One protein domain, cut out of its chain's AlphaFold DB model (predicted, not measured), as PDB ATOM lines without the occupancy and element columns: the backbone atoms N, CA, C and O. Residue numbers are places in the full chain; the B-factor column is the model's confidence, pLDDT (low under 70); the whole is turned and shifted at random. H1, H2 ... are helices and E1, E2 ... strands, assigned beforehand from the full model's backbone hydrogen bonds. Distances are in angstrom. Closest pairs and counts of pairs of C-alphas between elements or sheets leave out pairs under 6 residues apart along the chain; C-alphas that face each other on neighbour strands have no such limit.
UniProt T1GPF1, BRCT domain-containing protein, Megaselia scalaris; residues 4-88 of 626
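AT A GLANCE: This is residues 4 to 88 of the 626 residues of the protein "BRCT domain-containing protein" of Megaselia scalaris (UniProt T1GPF1). Little regular structure is here: a small antiparallel hairpin, E1 and E2, lies toward one end, short helices H2 and H3 make a corner at the other, and H1 lies between. The 85 printed residues, mixed in class, hold three helices and three strands, in order H1 E1 E2 E3 H2 H3, with only 31 residues in them. The whole is loose, radius of gyration of the C-alphas 15.0 A, spans 44 by 36 by 20 A.

IN THESE COORDINATES: Find C-alpha 4 at (33.721, -23.524, 11.495); H1 runs 12.4 A to residue 12. Next come E1, 26 to 29, E2, 32 to 35, E3, 38 to 40, H2, 61 to 66, and H3, 68 to 72, ending at (19.456, -25.223, 19.106).

HOW THE PARTS SIT: In the hairpin, N 27 and O 34 are 2.9 A apart, within hydrogen-bond range. E2 runs on into E3 at 40 degrees. H2 and H3 only just touch, only at the corner, with 3 pairs of C-alphas within 8 A, closest Lys 64 and Leu 70, 5.3 A. Every O i to N i+4 pair is within range in H1 and H2; H3 has 0 of 1, but 2 of 2 O i to N i+3.

THE WHOLE: The printed part has no cut; links H1 to E1 and E3 to H2 are long. Residues 4 to 23 are among those under pLDDT 70.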
ATOM      1  N   VAL A   4      33.091 -22.302  12.019       53.59
ATOM      2  CA  VAL A   4      33.721 -23.524  11.495       53.59
ATOM      3  C   VAL A   4      34.578 -24.199  12.569       53.59
ATOM      4  O   VAL A   4      34.369 -25.372  12.842       53.59
ATOM      5  N   GLN A   5      35.435 -23.443  13.265       54.47
ATOM      6  CA  GLN A   5      36.250 -23.961  14.377       54.47
ATOM      7  C   GLN A   5      35.389 -24.504  15.531       54.47
ATOM      8  O   GLN A   5      35.708 -25.522  16.134       54.47
ATOM      9  N   MET A   6      34.261 -23.844  15.821       61.09
ATOM     10  CA  MET A   6      33.280 -24.316  16.809       61.09
ATOM     11  C   MET A   6      32.594 -25.611  16.361       61.09
ATOM     12  O   MET A   6      32.322 -26.477  17.184       61.09
ATOM     13  N   GLN A   7      32.292 -25.748  15.067       61.00
ATOM     14  CA  GLN A   7      31.683 -26.958  14.526       61.00
ATOM     15  C   GLN A   7      32.654 -28.144  14.574       61.00
ATOM     16  O   GLN A   7      32.248 -29.222  14.993       61.00
ATOM     17  N   GLU A   8      33.921 -27.938  14.212       60.12
ATOM     18  CA  GLU A   8      34.969 -28.964  14.293       60.12
ATOM     19  C   GLU A   8      35.165 -29.454  15.735       60.12
ATOM     20  O   GLU A   8      35.097 -30.654  15.987       60.12
ATOM     21  N   LEU A   9      35.247 -28.541  16.709       60.94
ATOM     22  CA  LEU A   9      35.335 -28.910  18.127       60.94
ATOM     23  C   LEU A   9      34.123 -29.697  18.636       60.94
ATOM     24  O   LEU A   9      34.264 -30.629  19.429       60.94
ATOM     25  N   LEU A  10      32.910 -29.319  18.230       63.41
ATOM     26  CA  LEU A  10      31.697 -30.040  18.631       63.41
ATOM     27  C   LEU A  10      31.615 -31.425  17.972       63.41
ATOM     28  O   LEU A  10      31.041 -32.343  18.560       63.41
ATOM     29  N   GLU A  11      32.189 -31.574  16.775       62.84
ATOM     30  CA  GLU A  11      32.295 -32.842  16.050       62.84
ATOM     31  C   GLU A  11      33.337 -33.785  16.660       62.84
ATOM     32  O   GLU A  11      33.083 -34.988  16.709       62.84
ATOM     33  N   GLU A  12      34.459 -33.268  17.164       61.16
ATOM     34  CA  GLU A  12      35.489 -34.048  17.871       61.16
ATOM     35  C   GLU A  12      34.986 -34.556  19.231       61.16
ATOM     36  O   GLU A  12      35.111 -35.738  19.547       61.16
ATOM     37  N   ASN A  13      34.303 -33.703  20.001       57.06
ATOM     38  CA  ASN A  13      33.783 -34.046  21.335       57.06
ATOM     39  C   ASN A  13      32.636 -35.080  21.332       57.06
ATOM     40  O   ASN A  13      32.237 -35.576  22.388       57.06
ATOM     41  N   GLY A  14      32.059 -35.379  20.165       58.66
ATOM     42  CA  GLY A  14      30.948 -36.320  20.010       58.66
ATOM     43  C   GLY A  14      31.356 -37.728  19.579       58.66
ATOM     44  O   GLY A  14      30.482 -38.579  19.433       58.66
ATOM     45  N   GLN A  15      32.634 -37.998  19.321       66.06
ATOM     46  CA  GLN A  15      33.076 -39.286  18.782       66.06
ATOM     47  C   GLN A  15      33.390 -40.296  19.884       66.06
ATOM     48  O   GLN A  15      33.855 -39.943  20.968       66.06
ATOM     49  N   GLU A  16      33.131 -41.574  19.612       65.88
ATOM     50  CA  GLU A  16      33.606 -42.645  20.484       65.88
ATOM     51  C   GLU A  16      35.090 -42.958  20.243       65.88
ATOM     52  O   GLU A  16      35.579 -42.785  19.122       65.88
ATOM     53  N   PRO A  17      35.809 -43.445  21.277       62.88
ATOM     54  CA  PRO A  17      37.195 -43.869  21.138       62.88
ATOM     55  C   PRO A  17      37.351 -44.933  20.054       62.88
ATOM     56  O   PRO A  17      36.505 -45.817  19.887       62.88
ATOM     57  N   VAL A  18      38.470 -44.882  19.338       65.56
ATOM     58  CA  VAL A  18      38.757 -45.844  18.275       65.56
ATOM     59  C   VAL A  18      38.970 -47.233  18.882       65.56
ATOM     60  O   VAL A  18      39.922 -47.461  19.626       65.56
ATOM     61  N   THR A  19      38.130 -48.198  18.507       64.06
ATOM     62  CA  THR A  19      38.183 -49.578  19.026       64.06
ATOM     63  C   THR A  19      39.471 -50.323  18.670       64.06
ATOM     64  O   THR A  19      39.885 -51.222  19.394       64.06
ATOM     65  N   VAL A  20      40.118 -49.937  17.566       65.88
ATOM     66  CA  VAL A  20      41.302 -50.617  17.020       65.88
ATOM     67  C   VAL A  20      42.588 -50.264  17.775       65.88
ATOM     68  O   VAL A  20      43.372 -51.160  18.058       65.88
ATOM     69  N   CYS A  21      42.824 -48.989  18.102       69.12
ATOM     70  CA  CYS A  21      44.067 -48.550  18.757       69.12
ATOM     71  C   CYS A  21      43.872 -47.978  20.168       69.12
ATOM     72  O   CYS A  21      44.853 -47.589  20.782       69.12
ATOM     73  N   LYS A  22      42.632 -47.938  20.682       67.75
ATOM     74  CA  LYS A  22      42.215 -47.504  22.035       67.75
ATOM     75  C   LYS A  22      42.532 -46.050  22.433       67.75
ATOM     76  O   LYS A  22      41.787 -45.493  23.230       67.75
ATOM     77  N   GLU A  23      43.542 -45.420  21.837       69.06
ATOM     78  CA  GLU A  23      44.054 -44.079  22.177       69.06
ATOM     79  C   GLU A  23      43.912 -43.063  21.026       69.06
ATOM     80  O   GLU A  23      44.367 -41.927  21.114       69.06
ATOM     81  N   GLY A  24      43.287 -43.461  19.913       70.75
ATOM     82  CA  GLY A  24      43.127 -42.615  18.730       70.75
ATOM     83  C   GLY A  24      41.825 -41.820  18.704       70.75
ATOM     84  O   GLY A  24      40.798 -42.273  19.213       70.75
ATOM     85  N   GLN A  25      41.860 -40.672  18.026       77.56
ATOM     86  CA  GLN A  25      40.685 -39.862  17.698       77.56
ATOM     87  C   GLN A  25      40.422 -39.888  16.190       77.56
ATOM     88  O   GLN A  25      41.323 -40.146  15.391       77.56
ATOM     89  N   PHE A  26      39.180 -39.644  15.783       78.75
ATOM     90  CA  PHE A  26      38.778 -39.675  14.382       78.75
ATOM     91  C   PHE A  26      38.777 -38.261  13.787       78.75
ATOM     92  O   PHE A  26      37.857 -37.473  13.997       78.75
ATOM     93  N   ILE A  27      39.767 -37.948  12.954       78.44
ATOM     94  CA  ILE A  27      39.798 -36.675  12.224       78.44
ATOM     95  C   ILE A  27      39.128 -36.842  10.865       78.44
ATOM     96  O   ILE A  27      39.400 -37.783  10.116       78.44
ATOM     97  N   PHE A  28      38.238 -35.911  10.529       75.94
ATOM     98  CA  PHE A  28      37.575 -35.908   9.234       75.94
ATOM     99  C   PHE A  28      38.546 -35.574   8.091       75.94
ATOM    100  O   PHE A  28      39.286 -34.597   8.136       75.94
ATOM    101  N   ASN A  29      38.481 -36.363   7.024       71.81
ATOM    102  CA  ASN A  29      39.151 -36.157   5.744       71.81
ATOM    103  C   ASN A  29      38.103 -36.234   4.613       71.81
ATOM    104  O   ASN A  29      36.999 -36.747   4.793       71.81
ATOM    105  N   ASN A  30      38.467 -35.792   3.409       68.38
ATOM    106  CA  ASN A  30      37.623 -35.746   2.208       68.38
ATOM    107  C   ASN A  30      36.926 -37.075   1.858       68.38
ATOM    108  O   ASN A  30      35.955 -37.075   1.106       68.38
ATOM    109  N   SER A  31      37.423 -38.208   2.359       68.00
ATOM    110  CA  SER A  31      36.898 -39.550   2.084       68.00
ATOM    111  C   SER A  31      36.277 -40.264   3.292       68.00
ATOM    112  O   SER A  31      35.768 -41.372   3.123       68.00
ATOM    113  N   GLY A  32      36.325 -39.682   4.494       77.69
ATOM    114  CA  GLY A  32      35.923 -40.344   5.741       77.69
ATOM    115  C   GLY A  32      36.709 -39.850   6.953       77.69
ATOM    116  O   GLY A  32      37.540 -38.959   6.838       77.69
ATOM    117  N   TYR A  33      36.460 -40.448   8.109       78.81
ATOM    118  CA  TYR A  33      37.146 -40.166   9.363       78.81
ATOM    119  C   TYR A  33      38.334 -41.109   9.539       78.81
ATOM    120  O   TYR A  33      38.153 -42.325   9.600       78.81
ATOM    121  N   LEU A  34      39.540 -40.551   9.594       78.38
ATOM    122  CA  LEU A  34      40.786 -41.284   9.770       78.38
ATOM    123  C   LEU A  34      41.211 -41.239  11.239       78.38
ATOM    124  O   LEU A  34      41.209 -40.178  11.859       78.38
ATOM    125  N   CYS A  35      41.594 -42.388  11.782       81.06
ATOM    126  CA  CYS A  35      42.161 -42.472  13.118       81.06
ATOM    127  C   CYS A  35      43.541 -41.792  13.191       81.06
ATOM    128  O   CYS A  35      44.403 -42.021  12.343       81.06
ATOM    129  N   THR A  36      43.764 -40.988  14.227       79.25
ATOM    130  CA  THR A  36      45.055 -40.347  14.528       79.25
ATOM    131  C   THR A  36      45.963 -41.171  15.428       79.25
ATOM    132  O   THR A  36      47.149 -40.867  15.536       79.25
ATOM    133  N   GLY A  37      45.414 -42.192  16.084       76.62
ATOM    134  CA  GLY A  37      46.133 -42.988  17.065       76.62
ATOM    135  C   GLY A  37      47.184 -43.901  16.448       76.62
ATOM    136  O   GLY A  37      47.207 -44.159  15.241       76.62
ATOM    137  N   SER A  38      48.023 -44.446  17.317       74.19
ATOM    138  CA  SER A  38      49.034 -45.438  16.969       74.19
ATOM    139  C   SER A  38      48.615 -46.805  17.494       74.19
ATOM    140  O   SER A  38      48.095 -46.915  18.596       74.19
ATOM    141  N   ILE A  39      48.800 -47.852  16.691       69.81
ATOM    142  CA  ILE A  39      48.579 -49.238  17.137       69.81
ATOM    143  C   ILE A  39      49.814 -49.739  17.904       69.81
ATOM    144  O   ILE A  39      49.706 -50.599  18.772       69.81
ATOM    145  N   SER A  40      50.989 -49.197  17.584       68.88
ATOM    146  CA  SER A  40      52.248 -49.423  18.293       68.88
ATOM    147  C   SER A  40      53.176 -48.219  18.118       68.88
ATOM    148  O   SER A  40      52.890 -47.332  17.313       68.88
ATOM    149  N   GLU A  41      54.330 -48.230  18.789       66.81
ATOM    150  CA  GLU A  41      55.405 -47.235  18.619       66.81
ATOM    151  C   GLU A  41      55.884 -47.089  17.157       66.81
ATOM    152  O   GLU A  41      56.470 -46.074  16.796       66.81
ATOM    153  N   TRP A  42      55.598 -48.079  16.299       66.94
ATOM    154  CA  TRP A  42      56.112 -48.173  14.927       66.94
ATOM    155  C   TRP A  42      55.025 -48.085  13.844       66.94
ATOM    156  O   TRP A  42      55.350 -48.013  12.655       66.94
ATOM    157  N   ALA A  43      53.738 -48.125  14.217       67.94
ATOM    158  CA  ALA A  43      52.627 -48.228  13.268       67.94
ATOM    159  C   ALA A  43      51.427 -47.353  13.655       67.94
ATOM    160  O   ALA A  43      50.798 -47.550  14.700       67.94
ATOM    161  N   LYS A  44      51.034 -46.439  12.756       75.25
ATOM    162  CA  LYS A  44      49.811 -45.643  12.914       75.25
ATOM    163  C   LYS A  44      48.572 -46.467  12.601       75.25
ATOM    164  O   LYS A  44      48.585 -47.364  11.752       75.25
ATOM    165  N   CYS A  45      47.474 -46.117  13.252       75.56
ATOM    166  CA  CYS A  45      46.178 -46.706  12.988       75.56
ATOM    167  C   CYS A  45      45.654 -46.250  11.621       75.56
ATOM    168  O   CYS A  45      45.338 -45.085  11.414       75.56
ATOM    169  N   ALA A  46      45.512 -47.187  10.683       72.75
ATOM    170  CA  ALA A  46      44.961 -46.915   9.355       72.75
ATOM    171  C   ALA A  46      43.419 -46.979   9.313       72.75
ATOM    172  O   ALA A  46      42.836 -47.111   8.238       72.75
ATOM    173  N   ASN A  47      42.746 -46.936  10.469       75.44
ATOM    174  CA  ASN A  47      41.296 -47.090  10.530       75.44
ATOM    175  C   ASN A  47      40.603 -45.877   9.892       75.44
ATOM    176  O   ASN A  47      40.689 -44.764  10.412       75.44
ATOM    177  N   LEU A  48      39.927 -46.108   8.765       77.19
ATOM    178  CA  LEU A  48      39.145 -45.119   8.031       77.19
ATOM    179  C   LEU A  48      37.672 -45.530   8.055       77.19
ATOM    180  O   LEU A  48      37.292 -46.541   7.460       77.19
ATOM    181  N   VAL A  49      36.834 -44.717   8.693       76.31
ATOM    182  CA  VAL A  49      35.402 -44.988   8.865       76.31
ATOM    183  C   VAL A  49      34.592 -43.842   8.269       76.31
ATOM    184  O   VAL A  49      34.884 -42.677   8.505       76.31
ATOM    185  N   LYS A  50      33.558 -44.136   7.476       78.06
ATOM    186  CA  LYS A  50      32.667 -43.086   6.940       78.06
ATOM    187  C   LYS A  50      31.684 -42.576   7.994       78.06
ATOM    188  O   LYS A  50      31.401 -41.385   8.048       78.06
ATOM    189  N   GLU A  51      31.224 -43.485   8.845       79.75
ATOM    190  CA  GLU A  51      30.240 -43.245   9.897       79.75
ATOM    191  C   GLU A  51      30.815 -43.723  11.237       79.75
ATOM    192  O   GLU A  51      30.581 -44.863  11.640       79.75
ATOM    193  N   PRO A  52      31.667 -42.916  11.896       78.81
ATOM    194  CA  PRO A  52      32.208 -43.297  13.190       78.81
ATOM    195  C   PRO A  52      31.070 -43.365  14.219       78.81
ATOM    196  O   PRO A  52      30.140 -42.555  14.143       78.81
ATOM    197  N   PRO A  53      31.141 -44.280  15.199       76.44
ATOM    198  CA  PRO A  53      30.198 -44.293  16.309       76.44
ATOM    199  C   PRO A  53      30.278 -42.974  17.092       76.44
ATOM    200  O   PRO A  53      31.364 -42.453  17.365       76.44
ATOM    201  N   ARG A  54      29.113 -42.396  17.409       76.12
ATOM    202  CA  ARG A  54      28.987 -41.067  18.028       76.12
ATOM    203  C   ARG A  54      28.130 -41.104  19.283       76.12
ATOM    204  O   ARG A  54      27.060 -41.709  19.309       76.12
ATOM    205  N   LYS A  55      28.552 -40.336  20.285       74.88
ATOM    206  CA  LYS A  55      27.783 -39.982  21.477       74.88
ATOM    207  C   LYS A  55      27.162 -38.597  21.323       74.88
ATOM    208  O   LYS A  55      27.547 -37.781  20.488       74.88
ATOM    209  N   ARG A  56      26.150 -38.329  22.148       71.19
ATOM    210  CA  ARG A  56      25.459 -37.035  22.167       71.19
ATOM    211  C   ARG A  56      26.421 -35.926  22.595       71.19
ATOM    212  O   ARG A  56      27.007 -36.020  23.672       71.19
ATOM    213  N   CYS A  57      26.529 -34.870  21.788       71.94
ATOM    214  CA  CYS A  57      27.339 -33.699  22.112       71.94
ATOM    215  C   CYS A  57      26.767 -32.984  23.350       71.94
ATOM    216  O   CYS A  57      25.593 -32.599  23.372       71.94
ATOM    217  N   LYS A  58      27.588 -32.824  24.394       73.38
ATOM    218  CA  LYS A  58      27.233 -32.081  25.609       73.38
ATOM    219  C   LYS A  58      27.856 -30.693  25.533       73.38
ATOM    220  O   LYS A  58      29.042 -30.535  25.786       73.38
ATOM    221  N   VAL A  59      27.050 -29.690  25.199       77.75
ATOM    222  CA  VAL A  59      27.499 -28.292  25.211       77.75
ATOM    223  C   VAL A  59      27.474 -27.772  26.659       77.75
ATOM    224  O   VAL A  59      26.398 -27.832  27.270       77.75
ATOM    225  N   PRO A  60      28.594 -27.265  27.210       81.69
ATOM    226  CA  PRO A  60      28.613 -26.639  28.534       81.69
ATOM    227  C   PRO A  60      27.749 -25.372  28.581       81.69
ATOM    228  O   PRO A  60      27.585 -24.684  27.571       81.69
ATOM    229  N   ASP A  61      27.187 -25.053  29.745       79.69
ATOM    230  CA  ASP A  61      26.205 -23.966  29.870       79.69
ATOM    231  C   ASP A  61      26.811 -22.578  29.619       79.69
ATOM    232  O   ASP A  61      26.203 -21.774  28.912       79.69
ATOM    233  N   SER A  62      28.073 -22.370  30.005       80.25
ATOM    234  CA  SER A  62      28.852 -21.162  29.684       80.25
ATOM    235  C   SER A  62      28.923 -20.867  28.177       80.25
ATOM    236  O   SER A  62      28.853 -19.712  27.744       80.25
ATOM    237  N   PHE A  63      28.991 -21.909  27.341       76.56
ATOM    238  CA  PHE A  63      28.973 -21.760  25.884       76.56
ATOM    239  C   PHE A  63      27.569 -21.483  25.343       76.56
ATOM    240  O   PHE A  63      27.435 -20.736  24.376       76.56
ATOM    241  N   LYS A  64      26.511 -22.027  25.954       78.88
ATOM    242  CA  LYS A  64      25.118 -21.731  25.559       78.88
ATOM    243  C   LYS A  64      24.717 -20.294  25.882       78.88
ATOM    244  O   LYS A  64      23.862 -19.735  25.192       78.88
ATOM    245  N   GLU A  65      25.303 -19.729  26.930       82.19
ATOM    246  CA  GLU A  65      25.147 -18.326  27.319       82.19
ATOM    247  C   GLU A  65      25.902 -17.406  26.362       82.19
ATOM    248  O   GLU A  65      25.314 -16.470  25.823       82.19
ATOM    249  N   SER A  66      27.159 -17.743  26.061       84.12
ATOM    250  CA  SER A  66      28.005 -16.983  25.131       84.12
ATOM    251  C   SER A  66      27.516 -17.058  23.677       84.12
ATOM    252  O   SER A  66      27.691 -16.120  22.902       84.12
ATOM    253  N   PHE A  67      26.886 -18.173  23.290       81.88
ATOM    254  CA  PHE A  67      26.449 -18.436  21.921       81.88
ATOM    255  C   PHE A  67      25.026 -19.000  21.891       81.88
ATOM    256  O   PHE A  67      24.789 -20.208  21.949       81.88
ATOM    257  N   SER A  68      24.053 -18.107  21.712       79.44
ATOM    258  CA  SER A  68      22.619 -18.430  21.732       79.44
ATOM    259  C   SER A  68      22.191 -19.506  20.723       79.44
ATOM    260  O   SER A  68      21.257 -20.264  20.990       79.44
ATOM    261  N   PHE A  69      22.881 -19.635  19.583       79.88
ATOM    262  CA  PHE A  69      22.594 -20.674  18.587       79.88
ATOM    263  C   PHE A  69      22.925 -22.090  19.080       79.88
ATOM    264  O   PHE A  69      22.319 -23.048  18.601       79.88
ATOM    265  N   LEU A  70      23.820 -22.241  20.067       77.38
ATOM    266  CA  LEU A  70      24.156 -23.545  20.642       77.38
ATOM    267  C   LEU A  70      23.005 -24.153  21.448       77.38
ATOM    268  O   LEU A  70      22.945 -25.370  21.612       77.38
ATOM    269  N   LYS A  71      22.028 -23.338  21.867       77.56
ATOM    270  CA  LYS A  71      20.773 -23.814  22.472       77.56
ATOM    271  C   LYS A  71      19.938 -24.658  21.498       77.56
ATOM    272  O   LYS A  71      19.113 -25.450  21.940       77.56
ATOM    273  N   LYS A  72      20.159 -24.503  20.184       74.50
ATOM    274  CA  LYS A  72      19.456 -25.223  19.106       74.50
ATOM    275  C   LYS A  72      20.200 -26.474  18.617       74.50
ATOM    276  O   LYS A  72      19.708 -27.142  17.711       74.50
ATOM    277  N   VAL A  73      21.378 -26.786  19.168       73.44
ATOM    278  CA  VAL A  73      22.140 -27.984  18.779       73.44
ATOM    279  C   VAL A  73      21.332 -29.227  19.150       73.44
ATOM    280  O   VAL A  73      20.946 -29.414  20.307       73.44
ATOM    281  N   LYS A  74      21.036 -30.066  18.151       65.69
ATOM    282  CA  LYS A  74      20.263 -31.295  18.340       65.69
ATOM    283  C   LYS A  74      20.999 -32.239  19.287       65.69
ATOM    284  O   LYS A  74      22.207 -32.429  19.194       65.69
ATOM    285  N   LYS A  75      20.239 -32.874  20.180       65.56
ATOM    286  CA  LYS A  75      20.775 -33.847  21.140       65.56
ATOM    287  C   LYS A  75      21.109 -35.192  20.487       65.56
ATOM    288  O   LYS A  75      21.843 -35.964  21.086       65.56
ATOM    289  N   SER A  76      20.572 -35.503  19.306       66.50
ATOM    290  CA  SER A  76      20.835 -36.754  18.585       66.50
ATOM    291  C   SER A  76      22.075 -36.633  17.691       66.50
ATOM    292  O   SER A  76      22.186 -35.640  16.972       66.50
ATOM    293  N   PRO A  77      22.982 -37.626  17.683       71.69
ATOM    294  CA  PRO A  77      24.079 -37.658  16.725       71.69
ATOM    295  C   PRO A  77      23.528 -37.821  15.303       71.69
ATOM    296  O   PRO A  77      22.643 -38.643  15.076       71.69
ATOM    297  N   GLU A  78      24.053 -37.055  14.350       71.00
ATOM    298  CA  GLU A  78      23.744 -37.196  12.923       71.00
ATOM    299  C   GLU A  78      25.025 -37.543  12.154       71.00
ATOM    300  O   GLU A  78      26.121 -37.098  12.519       71.00
ATOM    301  N   ASN A  79      24.895 -38.338  11.089       73.06
ATOM    302  CA  ASN A  79      26.010 -38.680  10.212       73.06
ATOM    303  C   ASN A  79      26.281 -37.539   9.230       73.06
ATOM    304  O   ASN A  79      25.365 -36.955   8.651       73.06
ATOM    305  N   ARG A  80      27.563 -37.234   9.006       72.44
ATOM    306  CA  ARG A  80      27.951 -36.284   7.959       72.44
ATOM    307  C   ARG A  80      27.728 -36.941   6.600       72.44
ATOM    308  O   ARG A  80      28.296 -37.992   6.324       72.44
ATOM    309  N   PHE A  81      26.972 -36.281   5.729       72.56
ATOM    310  CA  PHE A  81      26.872 -36.696   4.335       72.56
ATOM    311  C   PHE A  81      28.197 -36.414   3.610       72.56
ATOM    312  O   PHE A  81      28.572 -35.259   3.404       72.56
ATOM    313  N   ILE A  82      28.927 -37.468   3.241       72.06
ATOM    314  CA  ILE A  82      30.186 -37.362   2.495       72.06
ATOM    315  C   ILE A  82      29.866 -37.490   1.007       72.06
ATOM    316  O   ILE A  82      29.583 -38.581   0.512       72.06
ATOM    317  N   ARG A  83      29.919 -36.375   0.275       62.50
ATOM    318  CA  ARG A  83      29.723 -36.389  -1.179       62.50
ATOM    319  C   ARG A  83      30.943 -37.036  -1.838       62.50
ATOM    320  O   ARG A  83      32.019 -36.445  -1.871       62.50
ATOM    321  N   TYR A  84      30.781 -38.248  -2.362       57.06
ATOM    322  CA  TYR A  84      31.842 -38.919  -3.108       57.06
ATOM    323  C   TYR A  84      32.082 -38.192  -4.435       57.06
ATOM    324  O   TYR A  84      31.231 -38.199  -5.322       57.06
ATOM    325  N   ILE A  85      33.248 -37.562  -4.564       58.59
ATOM    326  CA  ILE A  85      33.733 -37.014  -5.829       58.59
ATOM    327  C   ILE A  85      34.805 -37.979  -6.326       58.59
ATOM    328  O   ILE A  85      35.894 -38.048  -5.749       58.59
ATOM    329  N   ALA A  86      34.491 -38.748  -7.370       48.78
ATOM    330  CA  ALA A  86      35.464 -39.635  -7.990       48.78
ATOM    331  C   ALA A  86      36.689 -38.804  -8.422       48.78
ATOM    332  O   ALA A  86      36.524 -37.790  -9.110       48.78
ATOM    333  N   PRO A  87      37.917 -39.170  -8.011       47.06
ATOM    334  CA  PRO A  87      39.101 -38.448  -8.447       47.06
ATOM    335  C   PRO A  87      39.181 -38.517  -9.972       47.06
ATOM    336  O   PRO A  87      39.127 -39.600 -10.553       47.06
ATOM    337  N   SER A  88      39.313 -37.360 -10.624       49.91
ATOM    338  CA  SER A  88      39.491 -37.313 -12.076       49.91
ATOM    339  C   SER A  88      40.706 -38.154 -12.495       49.91
ATOM    340  O   SER A  88      41.670 -38.282 -11.730       49.91
TER     341      SER A  88